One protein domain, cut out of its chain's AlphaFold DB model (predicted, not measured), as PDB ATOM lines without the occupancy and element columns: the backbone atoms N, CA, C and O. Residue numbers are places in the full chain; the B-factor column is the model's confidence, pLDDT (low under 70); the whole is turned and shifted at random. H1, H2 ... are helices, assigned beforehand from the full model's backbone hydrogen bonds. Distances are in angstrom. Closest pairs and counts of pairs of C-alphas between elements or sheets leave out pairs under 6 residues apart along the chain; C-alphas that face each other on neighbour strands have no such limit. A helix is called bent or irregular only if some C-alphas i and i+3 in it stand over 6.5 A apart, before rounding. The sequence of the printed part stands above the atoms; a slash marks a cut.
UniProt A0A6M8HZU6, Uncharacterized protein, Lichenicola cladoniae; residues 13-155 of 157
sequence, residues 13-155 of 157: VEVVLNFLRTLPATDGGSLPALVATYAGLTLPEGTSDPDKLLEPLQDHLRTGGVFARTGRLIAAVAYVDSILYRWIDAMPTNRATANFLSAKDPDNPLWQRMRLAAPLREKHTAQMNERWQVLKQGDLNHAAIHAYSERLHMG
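Overview. This is residues 13 to 155 of the 157 residues of an uncharacterized protein of Lichenicola cladoniae (UniProt A0A6M8HZU6). Two long bent helices, H4 and H5, fold back on each other as a long hairpin whose tip, residues 104 to 109, sticks out free. Away from the tip the first arm of H4 is the middle of a flat body: short helices H1, H2 and H3 pack on it, and H6 folds back along its beginning. The printed part has 143 residues with six named helices, H1 to H6 in order, and no named strand; the class is all helix. It is only just loose, close to compact, with a radius of gyration of the C-alphas of 17.7 A and spans of 63 by 34 by 18 A.

Arrangement. H1, residues 13 to 21, touches H3, residues 51 to 62, at a shallow tilt of 12 degrees, opposite ways, the closest C-alphas being those of Leu 17 and Leu 54, 6.8 A apart. H2, residues 30 to 38, touches H3 with residues 53 to 57 of H3 alone; the closest C-alphas, of Ala 36 and Leu 57, are 5.8 A apart. H4, residues 66 to 104, was assigned as one helix by its hydrogen bonds but is bent, with C-alphas 89 and 92 7.1 A apart; its arms H4a, residues 66 to 89, and H4b, residues 92 to 104, stand at 47 degrees. H5, residues 109 to 137, likewise one helix by its hydrogen bonds, is bent with C-alphas 116 and 119 7.0 A apart, giving arms H5a, residues 109 to 116, and H5b, residues 119 to 137, at 52 degrees. H4 is the hub. H4a touches H2, closest at the C-alphas of Val 35 and Ala 76, 5.5 A. H3 and H4a form a helical hairpin, closest at the C-alphas of Leu 61 and Arg 69, 5.5 A. H4b and H5a form another, closest at the C-alphas of Ala 98 and Arg 115, 4.8 A. H5b touches H4a at residues 81 to 88 of H4a alone; the closest C-alphas, of Leu 84 and Asn 129, are 6.0 A apart. H6, residues 142 to 153, touches H4a at a shallow tilt of 25 degrees, opposite ways, closest at the C-alphas of Val 66 and Leu 152, 5.8 A. Every O i to N i+4 pair is within hydrogen-bond range in H1, H2, H4a, H4b, H5a, H5b and H6; in H3 it is 6 of 8.

Along the chain. H1 begins at C-alpha 13 (-14.997, 18.486, 3.411). H4a is 34.9 A long and H5b 27.4 A. H3 is irregular, only just: C-alphas 52 and 55 are 6.53 A apart. H6 ends at C-alpha 153 (-0.319, 15.142, -0.980).

Size, cuts and confidence. The C-alphas farthest apart, of Asp 107 and Met 154, are 63.1 A apart. The printed part has no cut; the link from H2 to H3 is long. The pLDDT is under 70 at residues 27 to 29, 44 to 48 and 50 to 51.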
ATOM      1  N   VAL A  13     -14.130  17.815   4.390       94.19
ATOM      2  CA  VAL A  13     -14.997  18.486   3.411       94.19
ATOM      3  C   VAL A  13     -16.435  17.991   3.562       94.19
ATOM      4  O   VAL A  13     -17.355  18.805   3.662       94.19
ATOM      5  N   GLU A  14     -16.636  16.675   3.659       94.44
ATOM      6  CA  GLU A  14     -17.965  16.093   3.889       94.44
ATOM      7  C   GLU A  14     -18.543  16.497   5.243       94.44
ATOM      8  O   GLU A  14     -19.745  16.729   5.352       94.44
ATOM      9  N   VAL A  15     -17.711  16.643   6.273       96.00
ATOM     10  CA  VAL A  15     -18.169  17.105   7.592       96.00
ATOM     11  C   VAL A  15     -18.762  18.512   7.508       96.00
ATOM     12  O   VAL A  15     -19.869  18.742   8.002       96.00
ATOM     13  N   VAL A  16     -18.071  19.444   6.842       95.25
ATOM     14  CA  VAL A  16     -18.577  20.810   6.632       95.25
ATOM     15  C   VAL A  16     -19.864  20.789   5.807       95.25
ATOM     16  O   VAL A  16     -20.854  21.409   6.197       95.25
ATOM     17  N   LEU A  17     -19.894  20.054   4.694       93.12
ATOM     18  CA  LEU A  17     -21.072  19.984   3.823       93.12
ATOM     19  C   LEU A  17     -22.281  19.361   4.531       93.12
ATOM     20  O   LEU A  17     -23.395  19.867   4.405       93.12
ATOM     21  N   ASN A  18     -22.075  18.308   5.324       93.44
ATOM     22  CA  ASN A  18     -23.134  17.678   6.112       93.44
ATOM     23  C   ASN A  18     -23.674  18.608   7.199       93.44
ATOM     24  O   ASN A  18     -24.887  18.652   7.423       93.44
ATOM     25  N   PHE A  19     -22.805  19.386   7.849       94.06
ATOM     26  CA  PHE A  19     -23.247  20.430   8.769       94.06
ATOM     27  C   PHE A  19     -24.151  21.446   8.054       94.06
ATOM     28  O   PHE A  19     -25.266  21.694   8.509       94.06
ATOM     29  N   LEU A  20     -23.720  21.955   6.896       91.56
ATOM     30  CA  LEU A  20     -24.470  22.935   6.102       91.56
ATOM     31  C   LEU A  20     -25.803  22.394   5.555       91.56
ATOM     32  O   LEU A  20     -26.788  23.126   5.503       91.56
ATOM     33  N   ARG A  21     -25.861  21.109   5.191       88.88
ATOM     34  CA  ARG A  21     -27.079  20.446   4.690       88.88
ATOM     35  C   ARG A  21     -28.142  20.242   5.768       88.88
ATOM     36  O   ARG A  21     -29.321  20.106   5.468       88.88
ATOM     37  N   THR A  22     -27.727  20.188   7.029       88.81
ATOM     38  CA  THR A  22     -28.601  19.869   8.169       88.81
ATOM     39  C   THR A  22     -28.890  21.090   9.041       88.81
ATOM     40  O   THR A  22     -29.233  20.950  10.222       88.81
ATOM     41  N   LEU A  23     -28.733  22.289   8.473       87.69
ATOM     42  CA  LEU A  23     -29.120  23.539   9.115       87.69
ATOM     43  C   LEU A  23     -30.651  23.630   9.203       87.69
ATOM     44  O   LEU A  23     -31.357  23.222   8.276       87.69
ATOM     45  N   PRO A  24     -31.199  24.172  10.299       85.25
ATOM     46  CA  PRO A  24     -32.630  24.367  10.407       85.25
ATOM     47  C   PRO A  24     -33.103  25.488   9.471       85.25
ATOM     48  O   PRO A  24     -32.423  26.489   9.244       85.25
ATOM     49  N   ALA A  25     -34.336  25.361   8.971       75.69
ATOM     50  CA  ALA A  25     -34.933  26.309   8.023       75.69
ATOM     51  C   ALA A  25     -35.015  27.762   8.546       75.69
ATOM     52  O   ALA A  25     -35.169  28.702   7.769       75.69
ATOM     53  N   THR A  26     -34.901  27.963   9.863       72.75
ATOM     54  CA  THR A  26     -34.933  29.284  10.505       72.75
ATOM     55  C   THR A  26     -33.744  30.176  10.171       72.75
ATOM     56  O   THR A  26     -33.862  31.388  10.336       72.75
ATOM     57  N   ASP A  27     -32.641  29.602   9.687       64.94
ATOM     58  CA  ASP A  27     -31.422  30.349   9.342       64.94
ATOM     59  C   ASP A  27     -31.368  30.726   7.854       64.94
ATOM     60  O   ASP A  27     -30.375  31.259   7.344       64.94
ATOM     61  N   GLY A  28     -32.496  30.499   7.165       56.12
ATOM     62  CA  GLY A  28     -32.833  31.140   5.901       56.12
ATOM     63  C   GLY A  28     -31.842  30.855   4.785       56.12
ATOM     64  O   GLY A  28     -31.672  31.696   3.910       56.12
ATOM     65  N   GLY A  29     -31.136  29.720   4.838       63.69
ATOM     66  CA  GLY A  29     -30.303  29.289   3.726       63.69
ATOM     67  C   GLY A  29     -29.057  30.133   3.442       63.69
ATOM     68  O   GLY A  29     -28.340  29.887   2.476       63.69
ATOM     69  N   SER A  30     -28.785  31.133   4.278       75.50
ATOM     70  CA  SER A  30     -27.742  32.125   4.018       75.50
ATOM     71  C   SER A  30     -26.338  31.597   4.303       75.50
ATOM     72  O   SER A  30     -25.391  31.978   3.618       75.50
ATOM     73  N   LEU A  31     -26.181  30.690   5.273       84.62
ATOM     74  CA  LEU A  31     -24.862  30.208   5.683       84.62
ATOM     75  C   LEU A  31     -24.106  29.473   4.560       84.62
ATOM     76  O   LEU A  31     -22.947  29.824   4.346       84.62
ATOM     77  N   PRO A  32     -24.711  28.549   3.782       86.25
ATOM     78  CA  PRO A  32     -24.042  27.956   2.622       86.25
ATOM     79  C   PRO A  32     -23.553  28.993   1.604       86.25
ATOM     80  O   PRO A  32     -22.417  28.906   1.140       86.25
ATOM     81  N   ALA A  33     -24.358  30.021   1.312       83.81
ATOM     82  CA  ALA A  33     -23.984  31.095   0.388       83.81
ATOM     83  C   ALA A  33     -22.808  31.933   0.912       83.81
ATOM     84  O   ALA A  33     -21.883  32.274   0.169       83.81
ATOM     85  N   LEU A  34     -22.825  32.248   2.207       85.06
ATOM     86  CA  LEU A  34     -21.765  33.025   2.834       85.06
ATOM     87  C   LEU A  34     -20.453  32.225   2.926       85.06
ATOM     88  O   LEU A  34     -19.389  32.767   2.630       85.06
ATOM     89  N   VAL A  35     -20.529  30.932   3.259       88.06
ATOM     90  CA  VAL A  35     -19.372  30.022   3.253       88.06
ATOM     91  C   VAL A  35     -18.790  29.898   1.851       88.06
ATOM     92  O   VAL A  35     -17.579  30.022   1.696       88.06
ATOM     93  N   ALA A  36     -19.629  29.712   0.830       85.88
ATOM     94  CA  ALA A  36     -19.194  29.673  -0.562       85.88
ATOM     95  C   ALA A  36     -18.435  30.942  -0.959       85.88
ATOM     96  O   ALA A  36     -17.301  30.861  -1.434       85.88
ATOM     97  N   THR A  37     -19.013  32.108  -0.672       85.12
ATOM     98  CA  THR A  37     -18.384  33.403  -0.961       85.12
ATOM     99  C   THR A  37     -17.020  33.523  -0.280       85.12
ATOM    100  O   THR A  37     -16.039  33.917  -0.910       85.12
ATOM    101  N   TYR A  38     -16.923  33.144   0.997       85.38
ATOM    102  CA  TYR A  38     -15.682  33.279   1.759       85.38
ATOM    103  C   TYR A  38     -14.618  32.237   1.395       85.38
ATOM    104  O   TYR A  38     -13.425  32.532   1.420       85.38
ATOM    105  N   ALA A  39     -15.035  31.040   0.982       86.06
ATOM    106  CA  ALA A  39     -14.146  30.044   0.393       86.06
ATOM    107  C   ALA A  39     -13.646  30.458  -1.008       86.06
ATOM    108  O   ALA A  39     -12.812  29.763  -1.591       86.06
ATOM    109  N   GLY A  40     -14.126  31.579  -1.557       84.50
ATOM    110  CA  GLY A  40     -13.715  32.115  -2.852       84.50
ATOM    111  C   GLY A  40     -14.487  31.533  -4.035       84.50
ATOM    112  O   GLY A  40     -13.996  31.605  -5.161       84.50
ATOM    113  N   LEU A  41     -15.659  30.939  -3.799       85.62
ATOM    114  CA  LEU A  41     -16.566  30.541  -4.869       85.62
ATOM    115  C   LEU A  41     -17.344  31.771  -5.348       85.62
ATOM    116  O   LEU A  41     -18.065  32.410  -4.581       85.62
ATOM    117  N   THR A  42     -17.210  32.102  -6.630       82.25
ATOM    118  CA  THR A  42     -18.028  33.134  -7.269       82.25
ATOM    119  C   THR A  42     -19.414  32.570  -7.560       82.25
ATOM    120  O   THR A  42     -19.559  31.654  -8.365       82.25
ATOM    121  N   LEU A  43     -20.434  33.119  -6.902       72.25
ATOM    122  CA  LEU A  43     -21.822  32.720  -7.108       72.25
ATOM    123  C   LEU A  43     -22.466  33.568  -8.216       72.25
ATOM    124  O   LEU A  43     -22.281  34.788  -8.215       72.25
ATOM    125  N   PRO A  44     -23.239  32.969  -9.141       68.94
ATOM    126  CA  PRO A  44     -24.079  33.730 -10.058       68.94
ATOM    127  C   PRO A  44     -25.069  34.607  -9.282       68.94
ATOM    128  O   PRO A  44     -25.620  34.172  -8.262       68.94
ATOM    129  N   GLU A  45     -25.318  35.824  -9.774       65.06
ATOM    130  CA  GLU A  45     -26.303  36.734  -9.180       65.06
ATOM    131  C   GLU A  45     -27.669  36.042  -9.029       65.06
ATOM    132  O   GLU A  45     -28.148  35.362  -9.934       65.06
ATOM    133  N   GLY A  46     -28.296  36.198  -7.860       60.62
ATOM    134  CA  GLY A  46     -29.609  35.609  -7.573       60.62
ATOM    135  C   GLY A  46     -29.589  34.156  -7.081       60.62
ATOM    136  O   GLY A  46     -30.656  33.601  -6.815       60.62
ATOM    137  N   THR A  47     -28.417  33.539  -6.892       65.12
ATOM    138  CA  THR A  47     -28.330  32.201  -6.281       65.12
ATOM    139  C   THR A  47     -28.517  32.301  -4.765       65.12
ATOM    140  O   THR A  47     -27.561  32.473  -4.016       65.12
ATOM    141  N   SER A  48     -29.767  32.224  -4.305       59.72
ATOM    142  CA  SER A  48     -30.127  32.209  -2.877       59.72
ATOM    143  C   SER A  48     -30.592  30.839  -2.381       59.72
ATOM    144  O   SER A  48     -30.964  30.705  -1.219       59.72
ATOM    145  N   ASP A  49     -30.643  29.848  -3.274       71.69
ATOM    146  CA  ASP A  49     -31.127  28.505  -2.971       71.69
ATOM    147  C   ASP A  49     -29.999  27.663  -2.350       71.69
ATOM    148  O   ASP A  49     -29.032  27.346  -3.047       71.69
ATOM    149  N   PRO A  50     -30.086  27.305  -1.059       65.38
ATOM    150  CA  PRO A  50     -29.011  26.624  -0.336       65.38
ATOM    151  C   PRO A  50     -28.694  25.255  -0.918       65.38
ATOM    152  O   PRO A  50     -27.527  24.875  -0.993       65.38
ATOM    153  N   ASP A  51     -29.718  24.541  -1.377       68.50
ATOM    154  CA  ASP A  51     -29.566  23.192  -1.910       68.50
ATOM    155  C   ASP A  51     -28.833  23.218  -3.255       68.50
ATOM    156  O   ASP A  51     -28.037  22.329  -3.550       68.50
ATOM    157  N   LYS A  52     -28.999  24.301  -4.026       77.12
ATOM    158  CA  LYS A  52     -28.251  24.545  -5.271       77.12
ATOM    159  C   LYS A  52     -26.825  25.046  -5.040       77.12
ATOM    160  O   LYS A  52     -26.069  25.157  -6.001       77.12
ATOM    161  N   LEU A  53     -26.452  25.371  -3.800       82.88
ATOM    162  CA  LEU A  53     -25.125  25.886  -3.450       82.88
ATOM    163  C   LEU A  53     -24.186  24.810  -2.909       82.88
ATOM    164  O   LEU A  53     -22.971  24.963  -3.024       82.88
ATOM    165  N   LEU A  54     -24.718  23.727  -2.336       86.88
ATOM    166  CA  LEU A  54     -23.895  22.688  -1.715       86.88
ATOM    167  C   LEU A  54     -23.043  21.920  -2.727       86.88
ATOM    168  O   LEU A  54     -21.883  21.644  -2.438       86.88
ATOM    169  N   GLU A  55     -23.586  21.601  -3.901       87.88
ATOM    170  CA  GLU A  55     -22.851  20.886  -4.952       87.88
ATOM    171  C   GLU A  55     -21.726  21.752  -5.562       87.88
ATOM    172  O   GLU A  55     -20.569  21.331  -5.503       87.88
ATOM    173  N   PRO A  56     -21.971  23.007  -5.997       88.81
ATOM    174  CA  PRO A  56     -20.891  23.904  -6.414       88.81
ATOM    175  C   PRO A  56     -19.836  24.150  -5.329       88.81
ATOM    176  O   PRO A  56     -18.643  24.238  -5.623       88.81
ATOM    177  N   LEU A  57     -20.255  24.261  -4.063       90.12
ATOM    178  CA  LEU A  57     -19.332  24.403  -2.940       90.12
ATOM    179  C   LEU A  57     -18.478  23.147  -2.761       90.12
ATOM    180  O   LEU A  57     -17.270  23.263  -2.570       90.12
ATOM    181  N   GLN A  58     -19.073  21.960  -2.843       92.19
ATOM    182  CA  GLN A  58     -18.351  20.693  -2.774       92.19
ATOM    183  C   GLN A  58     -17.268  20.612  -3.853       92.19
ATOM    184  O   GLN A  58     -16.106  20.341  -3.537       92.19
ATOM    185  N   ASP A  59     -17.624  20.895  -5.106       91.44
ATOM    186  CA  ASP A  59     -16.677  20.894  -6.222       91.44
ATOM    187  C   ASP A  59     -15.565  21.919  -5.999       91.44
ATOM    188  O   ASP A  59     -14.375  21.638  -6.176       91.44
ATOM    189  N   HIS A  60     -15.919  23.110  -5.521       92.44
ATOM    190  CA  HIS A  60     -14.945  24.146  -5.198       92.44
ATOM    191  C   HIS A  60     -13.980  23.727  -4.081       92.44
ATOM    192  O   HIS A  60     -12.777  23.964  -4.184       92.44
ATOM    193  N   LEU A  61     -14.457  23.054  -3.034       92.75
ATOM    194  CA  LEU A  61     -13.607  22.556  -1.943       92.75
ATOM    195  C   LEU A  61     -12.680  21.408  -2.388       92.75
ATOM    196  O   LEU A  61     -11.619  21.205  -1.792       92.75
ATOM    197  N   ARG A  62     -13.050  20.674  -3.446       93.19
ATOM    198  CA  ARG A  62     -12.318  19.493  -3.937       93.19
ATOM    199  C   ARG A  62     -11.411  19.744  -5.139       93.19
ATOM    200  O   ARG A  62     -10.558  18.911  -5.434       93.19
ATOM    201  N   THR A  63     -11.544  20.873  -5.821       90.69
ATOM    202  CA  THR A  63     -10.771  21.174  -7.035       90.69
ATOM    203  C   THR A  63      -9.443  21.882  -6.751       90.69
ATOM    204  O   THR A  63      -9.294  22.635  -5.791       90.69
ATOM    205  N   GLY A  64      -8.467  21.684  -7.640       89.62
ATOM    206  CA  GLY A  64      -7.155  22.333  -7.579       89.62
ATOM    207  C   GLY A  64      -6.088  21.537  -6.820       89.62
ATOM    208  O   GLY A  64      -6.279  20.380  -6.455       89.62
ATOM    209  N   GLY A  65      -4.925  22.163  -6.619       89.94
ATOM    210  CA  GLY A  65      -3.808  21.554  -5.893       89.94
ATOM    211  C   GLY A  65      -4.057  21.452  -4.385       89.94
ATOM    212  O   GLY A  65      -4.940  22.120  -3.844       89.94
ATOM    213  N   VAL A  66      -3.226  20.662  -3.697       90.06
ATOM    214  CA  VAL A  66      -3.307  20.400  -2.245       90.06
ATOM    215  C   VAL A  66      -3.503  21.683  -1.433       90.06
ATOM    216  O   VAL A  66      -4.464  21.796  -0.681       90.06
ATOM    217  N   PHE A  67      -2.649  22.690  -1.642       90.81
ATOM    218  CA  PHE A  67      -2.726  23.959  -0.912       90.81
ATOM    219  C   PHE A  67      -4.042  24.711  -1.134       90.81
ATOM    220  O   PHE A  67      -4.566  25.308  -0.197       90.81
ATOM    221  N   ALA A  68      -4.596  24.669  -2.350       92.50
ATOM    222  CA  ALA A  68      -5.865  25.322  -2.651       92.50
ATOM    223  C   ALA A  68      -7.026  24.620  -1.934       92.50
ATOM    224  O   ALA A  68      -7.818  25.283  -1.269       92.50
ATOM    225  N   ARG A  69      -7.087  23.286  -2.010       93.69
ATOM    226  CA  ARG A  69      -8.117  22.472  -1.343       93.69
ATOM    227  C   ARG A  69      -8.079  22.658   0.177       93.69
ATOM    228  O   ARG A  69      -9.096  22.993   0.781       93.69
ATOM    229  N   THR A  70      -6.900  22.526   0.787       93.56
ATOM    230  CA  THR A  70      -6.713  22.724   2.234       93.56
ATOM    231  C   THR A  70      -7.037  24.163   2.650       93.56
ATOM    232  O   THR A  70      -7.745  24.373   3.632       93.56
ATOM    233  N   GLY A  71      -6.589  25.165   1.886       93.50
ATOM    234  CA  GLY A  71      -6.872  26.573   2.173       93.50
ATOM    235  C   GLY A  71      -8.365  26.910   2.133       93.50
ATOM    236  O   GLY A  71      -8.865  27.585   3.031       93.50
ATOM    237  N   ARG A  72      -9.101  26.394   1.139       95.56
ATOM    238  CA  ARG A  72     -10.557  26.592   1.023       95.56
ATOM    239  C   ARG A  72     -11.323  25.907   2.154       95.56
ATOM    240  O   ARG A  72     -12.254  26.501   2.690       95.56
ATOM    241  N   LEU A  73     -10.904  24.705   2.556       95.75
ATOM    242  CA  LEU A  73     -11.461  24.014   3.721       95.75
ATOM    243  C   LEU A  73     -11.260  24.834   5.005       95.75
ATOM    244  O   LEU A  73     -12.221  25.066   5.734       95.75
ATOM    245  N   ILE A  74     -10.039  25.320   5.259       95.69
ATOM    246  CA  ILE A  74      -9.743  26.165   6.427       95.69
ATOM    247  C   ILE A  74     -10.611  27.429   6.411       95.69
ATOM    248  O   ILE A  74     -11.198  27.780   7.434       95.69
ATOM    249  N   ALA A  75     -10.734  28.086   5.255       94.88
ATOM    250  CA  ALA A  75     -11.575  29.269   5.103       94.88
ATOM    251  C   ALA A  75     -13.051  28.965   5.404       94.88
ATOM    252  O   ALA A  75     -13.691  29.723   6.132       94.88
ATOM    253  N   ALA A  76     -13.580  27.843   4.907       95.50
ATOM    254  CA  ALA A  76     -14.952  27.424   5.173       95.50
ATOM    255  C   ALA A  76     -15.197  27.169   6.671       95.50
ATOM    256  O   ALA A  76     -16.158  27.696   7.231       95.50
ATOM    257  N   VAL A  77     -14.300  26.429   7.334       96.25
ATOM    258  CA  VAL A  77     -14.379  26.150   8.780       96.25
ATOM    259  C   VAL A  77     -14.327  27.447   9.591       96.25
ATOM    260  O   VAL A  77     -15.201  27.699  10.421       96.25
ATOM    261  N   ALA A  78     -13.343  28.308   9.327       94.50
ATOM    262  CA  ALA A  78     -13.204  29.584  10.027       94.50
ATOM    263  C   ALA A  78     -14.447  30.468   9.854       94.50
ATOM    264  O   ALA A  78     -14.883  31.141  10.791       94.50
ATOM    265  N   TYR A  79     -15.047  30.448   8.664       93.38
ATOM    266  CA  TYR A  79     -16.202  31.276   8.381       93.38
ATOM    267  C   TYR A  79     -17.464  30.802   9.103       93.38
ATOM    268  O   TYR A  79     -18.124  31.626   9.742       93.38
ATOM    269  N   VAL A  80     -17.768  29.498   9.071       94.50
ATOM    270  CA  VAL A  80     -18.883  28.928   9.849       94.50
ATOM    271  C   VAL A  80     -18.736  29.292  11.325       94.50
ATOM    272  O   VAL A  80     -19.690  29.780  11.931       94.50
ATOM    273  N   ASP A  81     -17.530  29.144  11.879       94.44
ATOM    274  CA  ASP A  81     -17.263  29.483  13.276       94.44
ATOM    275  C   ASP A  81     -17.543  30.961  13.578       94.44
ATOM    276  O   ASP A  81     -18.251  31.297  14.529       94.44
ATOM    277  N   SER A  82     -17.044  31.852  12.718       93.06
ATOM    278  CA  SER A  82     -17.224  33.294  12.883       93.06
ATOM    279  C   SER A  82     -18.694  33.723  12.831       93.06
ATOM    280  O   SER A  82     -19.106  34.613  13.578       93.06
ATOM    281  N   ILE A  83     -19.500  33.096  11.968       91.56
ATOM    282  CA  ILE A  83     -20.910  33.446  11.803       91.56
ATOM    283  C   ILE A  83     -21.746  32.926  12.960       91.56
ATOM    284  O   ILE A  83     -22.551  33.687  13.494       91.56
ATOM    285  N   LEU A  84     -21.523  31.686  13.399       92.19
ATOM    286  CA  LEU A  84     -22.234  31.148  14.557       92.19
ATOM    287  C   LEU A  84     -21.939  31.970  15.814       92.19
ATOM    288  O   LEU A  84     -22.873  32.316  16.537       92.19
ATOM    289  N   TYR A  85     -20.681  32.374  16.023       92.50
ATOM    290  CA  TYR A  85     -20.322  33.275  17.120       92.50
ATOM    291  C   TYR A  85     -21.098  34.600  17.054       92.50
ATOM    292  O   TYR A  85     -21.730  34.999  18.032       92.50
ATOM    293  N   ARG A  86     -21.124  35.255  15.884       91.75
ATOM    294  CA  ARG A  86     -21.866  36.514  15.685       91.75
ATOM    295  C   ARG A  86     -23.367  36.351  15.891       91.75
ATOM    296  O   ARG A  86     -24.006  37.243  16.440       91.75
ATOM    297  N   TRP A  87     -23.949  35.249  15.427       91.19
ATOM    298  CA  TRP A  87     -25.375  34.994  15.592       91.19
ATOM    299  C   TRP A  87     -25.743  34.814  17.057       91.19
ATOM    300  O   TRP A  87     -26.706  35.435  17.497       91.19
ATOM    301  N   ILE A  88     -24.964  34.034  17.813       92.06
ATOM    302  CA  ILE A  88     -25.169  33.850  19.255       92.06
ATOM    303  C   ILE A  88     -25.105  35.189  19.984       92.06
ATOM    304  O   ILE A  88     -26.024  35.514  20.733       92.06
ATOM    305  N   ASP A  89     -24.059  35.976  19.728       93.06
ATOM    306  CA  ASP A  89     -23.855  37.272  20.380       93.06
ATOM    307  C   ASP A  89     -24.987  38.265  20.059       93.06
ATOM    308  O   ASP A  89     -25.438  39.031  20.912       93.06
ATOM    309  N   ALA A  90     -25.543  38.190  18.846       90.69
ATOM    310  CA  ALA A  90     -26.663  39.024  18.428       90.69
ATOM    311  C   ALA A  90     -28.038  38.557  18.949       90.69
ATOM    312  O   ALA A  90     -28.997  39.332  18.869       90.69
ATOM    313  N   MET A  91     -28.190  37.326  19.465       90.00
ATOM    314  CA  MET A  91     -29.504  36.785  19.857       90.00
ATOM    315  C   MET A  91     -30.236  37.628  20.916       90.00
ATOM    316  O   MET A  91     -31.415  37.933  20.695       90.00
ATOM    317  N   PRO A  92     -29.594  38.067  22.022       91.00
ATOM    318  CA  PRO A  92     -30.259  38.900  23.023       91.00
ATOM    319  C   PRO A  92     -30.800  40.203  22.425       91.00
ATOM    320  O   PRO A  92     -31.956  40.565  22.657       91.00
ATOM    321  N   THR A  93     -29.995  40.861  21.586       91.88
ATOM    322  CA  THR A  93     -30.376  42.089  20.881       91.88
ATOM    323  C   THR A  93     -31.532  41.832  19.919       91.88
ATOM    324  O   THR A  93     -32.540  42.532  19.973       91.88
ATOM    325  N   ASN A  94     -31.459  40.776  19.104       89.25
ATOM    326  CA  ASN A  94     -32.520  40.408  18.163       89.25
ATOM    327  C   ASN A  94     -33.858  40.140  18.867       89.25
ATOM    328  O   ASN A  94     -34.914  40.568  18.388       89.25
ATOM    329  N   ARG A  95     -33.827  39.458  20.020       91.00
ATOM    330  CA  ARG A  95     -35.008  39.203  20.853       91.00
ATOM    331  C   ARG A  95     -35.577  40.504  21.422       91.00
ATOM    332  O   ARG A  95     -36.785  40.728  21.328       91.00
ATOM    333  N   ALA A  96     -34.728  41.369  21.975       93.50
ATOM    334  CA  ALA A  96     -35.143  42.666  22.502       93.50
ATOM    335  C   ALA A  96     -35.777  43.542  21.409       93.50
ATOM    336  O   ALA A  96     -36.862  44.087  21.610       93.50
ATOM    337  N   THR A  97     -35.163  43.601  20.224       92.62
ATOM    338  CA  THR A  97     -35.691  44.320  19.059       92.62
ATOM    339  C   THR A  97     -37.042  43.767  18.615       92.62
ATOM    340  O   THR A  97     -37.970  44.543  18.395       92.62
ATOM    341  N   ALA A  98     -37.201  42.444  18.524       92.19
ATOM    342  CA  ALA A  98     -38.472  41.837  18.129       92.19
ATOM    343  C   ALA A  98     -39.609  42.155  19.122       92.19
ATOM    344  O   ALA A  98     -40.731  42.457  18.705       92.19
ATOM    345  N   ASN A  99     -39.310  42.142  20.426       94.31
ATOM    346  CA  ASN A  99     -40.258  42.536  21.468       94.31
ATOM    347  C   ASN A  99     -40.619  44.024  21.372       94.31
ATOM    348  O   ASN A  99     -41.800  44.366  21.395       94.31
ATOM    349  N   PHE A 100     -39.618  44.894  21.225       96.38
ATOM    350  CA  PHE A 100     -39.813  46.338  21.113       96.38
ATOM    351  C   PHE A 100     -40.676  46.713  19.902       96.38
ATOM    352  O   PHE A 100     -41.649  47.450  20.046       96.38
ATOM    353  N   LEU A 101     -40.362  46.178  18.720       95.94
ATOM    354  CA  LEU A 101     -41.101  46.477  17.491       95.94
ATOM    355  C   LEU A 101     -42.552  45.985  17.563       95.94
ATOM    356  O   LEU A 101     -43.459  46.712  17.170       95.94
ATOM    357  N   SER A 102     -42.778  44.805  18.150       95.31
ATOM    358  CA  SER A 102     -44.135  44.274  18.352       95.31
ATOM    359  C   SER A 102     -44.945  45.068  19.374       95.31
ATOM    360  O   SER A 102     -46.163  45.114  19.277       95.31
ATOM    361  N   ALA A 103     -44.295  45.669  20.372       96.00
ATOM    362  CA  ALA A 103     -44.969  46.541  21.331       96.00
ATOM    363  C   ALA A 103     -45.298  47.914  20.721       96.00
ATOM    364  O   ALA A 103     -46.322  48.501  21.056       96.00
ATOM    365  N   LYS A 104     -44.432  48.419  19.830       97.06
ATOM    366  CA  LYS A 104     -44.609  49.711  19.154       97.06
ATOM    367  C   LYS A 104     -45.731  49.690  18.115       97.06
ATOM    368  O   LYS A 104     -46.412  50.696  17.953       97.06
ATOM    369  N   ASP A 105     -45.893  48.575  17.410       96.88
ATOM    370  CA  ASP A 105     -46.907  48.399  16.367       96.88
ATOM    371  C   ASP A 105     -47.491  46.970  16.451       96.88
ATOM    372  O   ASP A 105     -47.017  46.059  15.759       96.88
ATOM    373  N   PRO A 106     -48.464  46.743  17.361       95.06
ATOM    374  CA  PRO A 106     -48.980  45.408  17.670       95.06
ATOM    375  C   PRO A 106     -49.704  44.727  16.511       95.06
ATOM    376  O   PRO A 106     -49.650  43.500  16.412       95.06
ATOM    377  N   ASP A 107     -50.331  45.507  15.634       96.38
ATOM    378  CA  ASP A 107     -51.130  44.999  14.517       96.38
ATOM    379  C   ASP A 107     -50.268  44.631  13.301       96.38
ATOM    380  O   ASP A 107     -50.755  44.041  12.334       96.38
ATOM    381  N   ASN A 108     -48.966  44.922  13.348       96.88
ATOM    382  CA  ASN A 108     -48.052  44.587  12.274       96.88
ATOM    383  C   ASN A 108     -47.737  43.082  12.243       96.88
ATOM    384  O   ASN A 108     -47.036  42.559  13.124       96.88
ATOM    385  N   PRO A 109     -48.154  42.359  11.190       95.12
ATOM    386  CA  PRO A 109     -47.961  40.917  11.122       95.12
ATOM    387  C   PRO A 109     -46.480  40.523  11.017       95.12
ATOM    388  O   PRO A 109     -46.116  39.421  11.434       95.12
ATOM    389  N   LEU A 110     -45.609  41.394  10.492       93.62
ATOM    390  CA  LEU A 110     -44.170  41.136  10.405       93.62
ATOM    391  C   LEU A 110     -43.534  41.116  11.802       93.62
ATOM    392  O   LEU A 110     -42.819  40.169  12.137       93.62
ATOM    393  N   TRP A 111     -43.823  42.121  12.634       94.31
ATOM    394  CA  TRP A 111     -43.261  42.213  13.985       94.31
ATOM    395  C   TRP A 111     -43.735  41.064  14.867       94.31
ATOM    396  O   TRP A 111     -42.909  40.408  15.509       94.31
ATOM    397  N   GLN A 112     -45.024  40.719  14.794       93.69
ATOM    398  CA  GLN A 112     -45.559  39.568  15.522       93.69
ATOM    399  C   GLN A 112     -44.870  38.262  15.120       93.69
ATOM    400  O   GLN A 112     -44.465  37.487  15.989       93.69
ATOM    401  N   ARG A 113     -44.651  38.029  13.818       91.69
ATOM    402  CA  ARG A 113     -43.897  36.857  13.344       91.69
ATOM    403  C   ARG A 113     -42.465  36.851  13.872       91.69
ATOM    404  O   ARG A 113     -42.011  35.819  14.355       91.69
ATOM    405  N   MET A 114     -41.765  37.987  13.830       90.19
ATOM    406  CA  MET A 114     -40.395  38.086  14.349       90.19
ATOM    407  C   MET A 114     -40.312  37.755  15.840       90.19
ATOM    408  O   MET A 114     -39.400  37.026  16.237       90.19
ATOM    409  N   ARG A 115     -41.257  38.263  16.642       93.56
ATOM    410  CA  ARG A 115     -41.354  37.994  18.084       93.56
ATOM    411  C   ARG A 115     -41.625  36.525  18.368       93.56
ATOM    412  O   ARG A 115     -40.930  35.931  19.187       93.56
ATOM    413  N   LEU A 116     -42.593  35.931  17.672       91.94
ATOM    414  CA  LEU A 116     -42.940  34.517  17.838       91.94
ATOM    415  C   LEU A 116     -41.808  33.585  17.379       91.94
ATOM    416  O   LEU A 116     -41.585  32.544  17.990       91.94
ATOM    417  N   ALA A 117     -41.055  33.971  16.348       89.81
ATOM    418  CA  ALA A 117     -39.926  33.193  15.843       89.81
ATOM    419  C   ALA A 117     -38.635  33.362  16.663       89.81
ATOM    420  O   ALA A 117     -37.728  32.540  16.533       89.81
ATOM    421  N   ALA A 118     -38.496  34.421  17.474       89.75
ATOM    422  CA  ALA A 118     -37.245  34.724  18.177       89.75
ATOM    423  C   ALA A 118     -36.776  33.598  19.125       89.75
ATOM    424  O   ALA A 118     -35.616  33.204  19.008       89.75
ATOM    425  N   PRO A 119     -37.629  32.998  19.984       90.00
ATOM    426  CA  PRO A 119     -37.202  31.891  20.842       90.00
ATOM    427  C   PRO A 119     -36.748  30.656  20.058       90.00
ATOM    428  O   PRO A 119     -35.805  29.978  20.461       90.00
ATOM    429  N   LEU A 120     -37.403  30.369  18.928       89.69
ATOM    430  CA  LEU A 120     -37.045  29.237  18.077       89.69
ATOM    431  C   LEU A 120     -35.690  29.460  17.394       89.69
ATOM    432  O   LEU A 120     -34.852  28.563  17.409       89.69
ATOM    433  N   ARG A 121     -35.452  30.666  16.857       88.69
ATOM    434  CA  ARG A 121     -34.161  31.054  16.263       88.69
ATOM    435  C   ARG A 121     -33.015  30.962  17.262       88.69
ATOM    436  O   ARG A 121     -31.960  30.437  16.924       88.69
ATOM    437  N   GLU A 122     -33.231  31.407  18.497       90.69
ATOM    438  CA  GLU A 122     -32.221  31.311  19.554       90.69
ATOM    439  C   GLU A 122     -31.888  29.855  19.891       90.69
ATOM    440  O   GLU A 122     -30.716  29.484  19.929       90.69
ATOM    441  N   LYS A 123     -32.912  29.005  20.049       91.38
ATOM    442  CA  LYS A 123     -32.721  27.569  20.282       91.38
ATOM    443  C   LYS A 123     -31.939  26.912  19.142       91.38
ATOM    444  O   LYS A 123     -30.981  26.189  19.400       91.38
ATOM    445  N   HIS A 124     -32.341  27.154  17.899       92.19
ATOM    446  CA  HIS A 124     -31.675  26.588  16.729       92.19
ATOM    447  C   HIS A 124     -30.229  27.078  16.601       92.19
ATOM    448  O   HIS A 124     -29.335  26.262  16.390       92.19
ATOM    449  N   THR A 125     -29.974  28.368  16.835       91.56
ATOM    450  CA  THR A 125     -28.618  28.942  16.834       91.56
ATOM    451  C   THR A 125     -27.727  28.281  17.886       91.56
ATOM    452  O   THR A 125     -26.603  27.881  17.579       91.56
ATOM    453  N   ALA A 126     -28.232  28.101  19.109       92.56
ATOM    454  CA  ALA A 126     -27.493  27.432  20.178       92.56
ATOM    455  C   ALA A 126     -27.159  25.973  19.821       92.56
ATOM    456  O   ALA A 126     -26.013  25.555  19.966       92.56
ATOM    457  N   GLN A 127     -28.132  25.225  19.287       93.44
ATOM    458  CA  GLN A 127     -27.936  23.833  18.861       93.44
ATOM    459  C   GLN A 127     -26.937  23.706  17.707       93.44
ATOM    460  O   GLN A 127     -26.103  22.802  17.708       93.44
ATOM    461  N   MET A 128     -27.001  24.600  16.717       94.06
ATOM    462  CA  MET A 128     -26.017  24.636  15.635       94.06
ATOM    463  C   MET A 128     -24.615  24.893  16.170       94.06
ATOM    464  O   MET A 128     -23.685  24.199  15.770       94.06
ATOM    465  N   ASN A 129     -24.460  25.855  17.083       94.69
ATOM    466  CA  ASN A 129     -23.164  26.137  17.679       94.69
ATOM    467  C   ASN A 129     -22.638  24.949  18.481       94.69
ATOM    468  O   ASN A 129     -21.486  24.580  18.305       94.69
ATOM    469  N   GLU A 130     -23.463  24.319  19.315       95.56
ATOM    470  CA  GLU A 130     -23.070  23.125  20.067       95.56
ATOM    471  C   GLU A 130     -22.563  22.020  19.130       95.56
ATOM    472  O   GLU A 130     -21.438  21.543  19.283       95.56
ATOM    473  N   ARG A 131     -23.345  21.689  18.092       95.75
ATOM    474  CA  ARG A 131     -22.948  20.716  17.063       95.75
ATOM    475  C   ARG A 131     -21.641  21.117  16.381       95.75
ATOM    476  O   ARG A 131     -20.764  20.280  16.207       95.75
ATOM    477  N   TRP A 132     -21.494  22.390  16.021       96.69
ATOM    478  CA  TRP A 132     -20.293  22.902  15.372       96.69
ATOM    479  C   TRP A 132     -19.051  22.806  16.265       96.69
ATOM    480  O   TRP A 132     -17.991  22.383  15.804       96.69
ATOM    481  N   GLN A 133     -19.169  23.136  17.555       96.88
ATOM    482  CA  GLN A 133     -18.056  23.013  18.498       96.88
ATOM    483  C   GLN A 133     -17.619  21.551  18.673       96.88
ATOM    484  O   GLN A 133     -16.417  21.296  18.731       96.88
ATOM    485  N   VAL A 134     -18.557  20.592  18.686       96.94
ATOM    486  CA  VAL A 134     -18.231  19.152  18.710       96.94
ATOM    487  C   VAL A 134     -17.417  18.757  17.474       96.94
ATOM    488  O   VAL A 134     -16.358  18.147  17.613       96.94
ATOM    489  N   LEU A 135     -17.847  19.167  16.276       97.00
ATOM    490  CA  LEU A 135     -17.116  18.883  15.034       97.00
ATOM    491  C   LEU A 135     -15.703  19.488  15.053       97.00
ATOM    492  O   LEU A 135     -14.744  18.808  14.702       97.00
ATOM    493  N   LYS A 136     -15.539  20.729  15.528       95.50
ATOM    494  CA  LYS A 136     -14.221  21.381  15.660       95.50
ATOM    495  C   LYS A 136     -13.273  20.703  16.647       95.50
ATOM    496  O   LYS A 136     -12.064  20.871  16.520       95.50
ATOM    497  N   GLN A 137     -13.791  19.991  17.643       94.38
ATOM    498  CA  GLN A 137     -12.967  19.241  18.597       94.38
ATOM    499  C   GLN A 137     -12.601  17.848  18.058       94.38
ATOM    500  O   GLN A 137     -11.516  17.345  18.356       94.38
ATOM    501  N   GLY A 138     -13.471  17.261  17.233       93.75
ATOM    502  CA  GLY A 138     -13.247  16.002  16.527       93.75
ATOM    503  C   GLY A 138     -12.765  16.215  15.091       93.75
ATOM    504  O   GLY A 138     -11.618  16.587  14.854       93.75
ATOM    505  N   ASP A 139     -13.657  15.974  14.134       95.38
ATOM    506  CA  ASP A 139     -13.335  15.789  12.711       95.38
ATOM    507  C   ASP A 139     -12.843  17.046  11.967       95.38
ATOM    508  O   ASP A 139     -12.342  16.952  10.849       95.38
ATOM    509  N   LEU A 140     -12.969  18.230  12.572       95.88
ATOM    510  CA  LEU A 140     -12.501  19.511  12.024       95.88
ATOM    511  C   LEU A 140     -11.371  20.138  12.852       95.88
ATOM    512  O   LEU A 140     -11.050  21.315  12.665       95.88
ATOM    513  N   ASN A 141     -10.768  19.390  13.780       94.31
ATOM    514  CA  ASN A 141      -9.636  19.902  14.545       94.31
ATOM    515  C   ASN A 141      -8.368  20.031  13.672       94.31
ATOM    516  O   ASN A 141      -8.289  19.532  12.548       94.31
ATOM    517  N   HIS A 142      -7.340  20.700  14.205       92.62
ATOM    518  CA  HIS A 142      -6.099  20.949  13.465       92.62
ATOM    519  C   HIS A 142      -5.415  19.657  12.984       92.62
ATOM    520  O   HIS A 142      -4.908  19.617  11.866       92.62
ATOM    521  N   ALA A 143      -5.438  18.592  13.791       92.75
ATOM    522  CA  ALA A 143      -4.848  17.309  13.421       92.75
ATOM    523  C   ALA A 143      -5.626  16.628  12.282       92.75
ATOM    524  O   ALA A 143      -5.008  16.094  11.364       92.75
ATOM    525  N   ALA A 144      -6.960  16.695  12.296       92.88
ATOM    526  CA  ALA A 144      -7.811  16.142  11.244       92.88
ATOM    527  C   ALA A 144      -7.602  16.863   9.901       92.88
ATOM    528  O   ALA A 144      -7.401  16.216   8.871       92.88
ATOM    529  N   ILE A 145      -7.557  18.201   9.911       93.25
ATOM    530  CA  ILE A 145      -7.289  19.001   8.703       93.25
ATOM    531  C   ILE A 145      -5.864  18.751   8.183       93.25
ATOM    532  O   ILE A 145      -5.660  18.642   6.971       93.25
ATOM    533  N   HIS A 146      -4.882  18.617   9.080       92.81
ATOM    534  CA  HIS A 146      -3.510  18.279   8.701       92.81
ATOM    535  C   HIS A 146      -3.430  16.897   8.040       92.81
ATOM    536  O   HIS A 146      -2.899  16.779   6.937       92.81
ATOM    537  N   ALA A 147      -4.027  15.873   8.659       91.19
ATOM    538  CA  ALA A 147      -4.067  14.515   8.121       91.19
ATOM    539  C   ALA A 147      -4.765  14.456   6.751       91.19
ATOM    540  O   ALA A 147      -4.297  13.772   5.840       91.19
ATOM    541  N   TYR A 148      -5.853  15.211   6.565       91.19
ATOM    542  CA  TYR A 148      -6.484  15.375   5.254       91.19
ATOM    543  C   TYR A 148      -5.496  15.946   4.228       91.19
ATOM    544  O   TYR A 148      -5.318  15.360   3.160       91.19
ATOM    545  N   SER A 149      -4.792  17.031   4.565       91.00
ATOM    546  CA  SER A 149      -3.808  17.656   3.673       91.00
ATOM    547  C   SER A 149      -2.654  16.717   3.297       91.00
ATOM    548  O   SER A 149      -2.206  16.732   2.149       91.00
ATOM    549  N   GLU A 150      -2.175  15.886   4.224       91.56
ATOM    550  CA  GLU A 150      -1.151  14.870   3.942       91.56
ATOM    551  C   GLU A 150      -1.668  13.808   2.968       91.56
ATOM    552  O   GLU A 150      -0.988  13.462   2.001       91.56
ATOM    553  N   ARG A 151      -2.900  13.324   3.163       88.81
ATOM    554  CA  ARG A 151      -3.513  12.354   2.246       88.81
ATOM    555  C   ARG A 151      -3.728  12.931   0.849       88.81
ATOM    556  O   ARG A 151      -3.519  12.208  -0.124       88.81
ATOM    557  N   LEU A 152      -4.078  14.217   0.737       89.25
ATOM    558  CA  LEU A 152      -4.120  14.910  -0.555       89.25
ATOM    559  C   LEU A 152      -2.752  14.905  -1.237       89.25
ATOM    560  O   LEU A 152      -2.661  14.671  -2.438       89.25
ATOM    561  N   HIS A 153      -1.688  15.151  -0.470       88.38
ATOM    562  CA  HIS A 153      -0.319  15.142  -0.980       88.38
ATOM    563  C   HIS A 153       0.117  13.754  -1.465       88.38
ATOM    564  O   HIS A 153       0.848  13.643  -2.444       88.38
ATOM    565  N   MET A 154      -0.377  12.699  -0.814       87.94
ATOM    566  CA  MET A 154      -0.121  11.306  -1.187       87.94
ATOM    567  C   MET A 154      -1.036  10.776  -2.309       87.94
ATOM    568  O   MET A 154      -0.840   9.649  -2.755       87.94
ATOM    569  N   GLY A 155      -2.037  11.544  -2.759       82.19
ATOM    570  CA  GLY A 155      -3.006  11.103  -3.774       82.19
ATOM    571  C   GLY A 155      -3.987  10.028  -3.286       82.19
ATOM    572  O   GLY A 155      -4.452   9.218  -4.083       82.19
TER     573      GLY A 155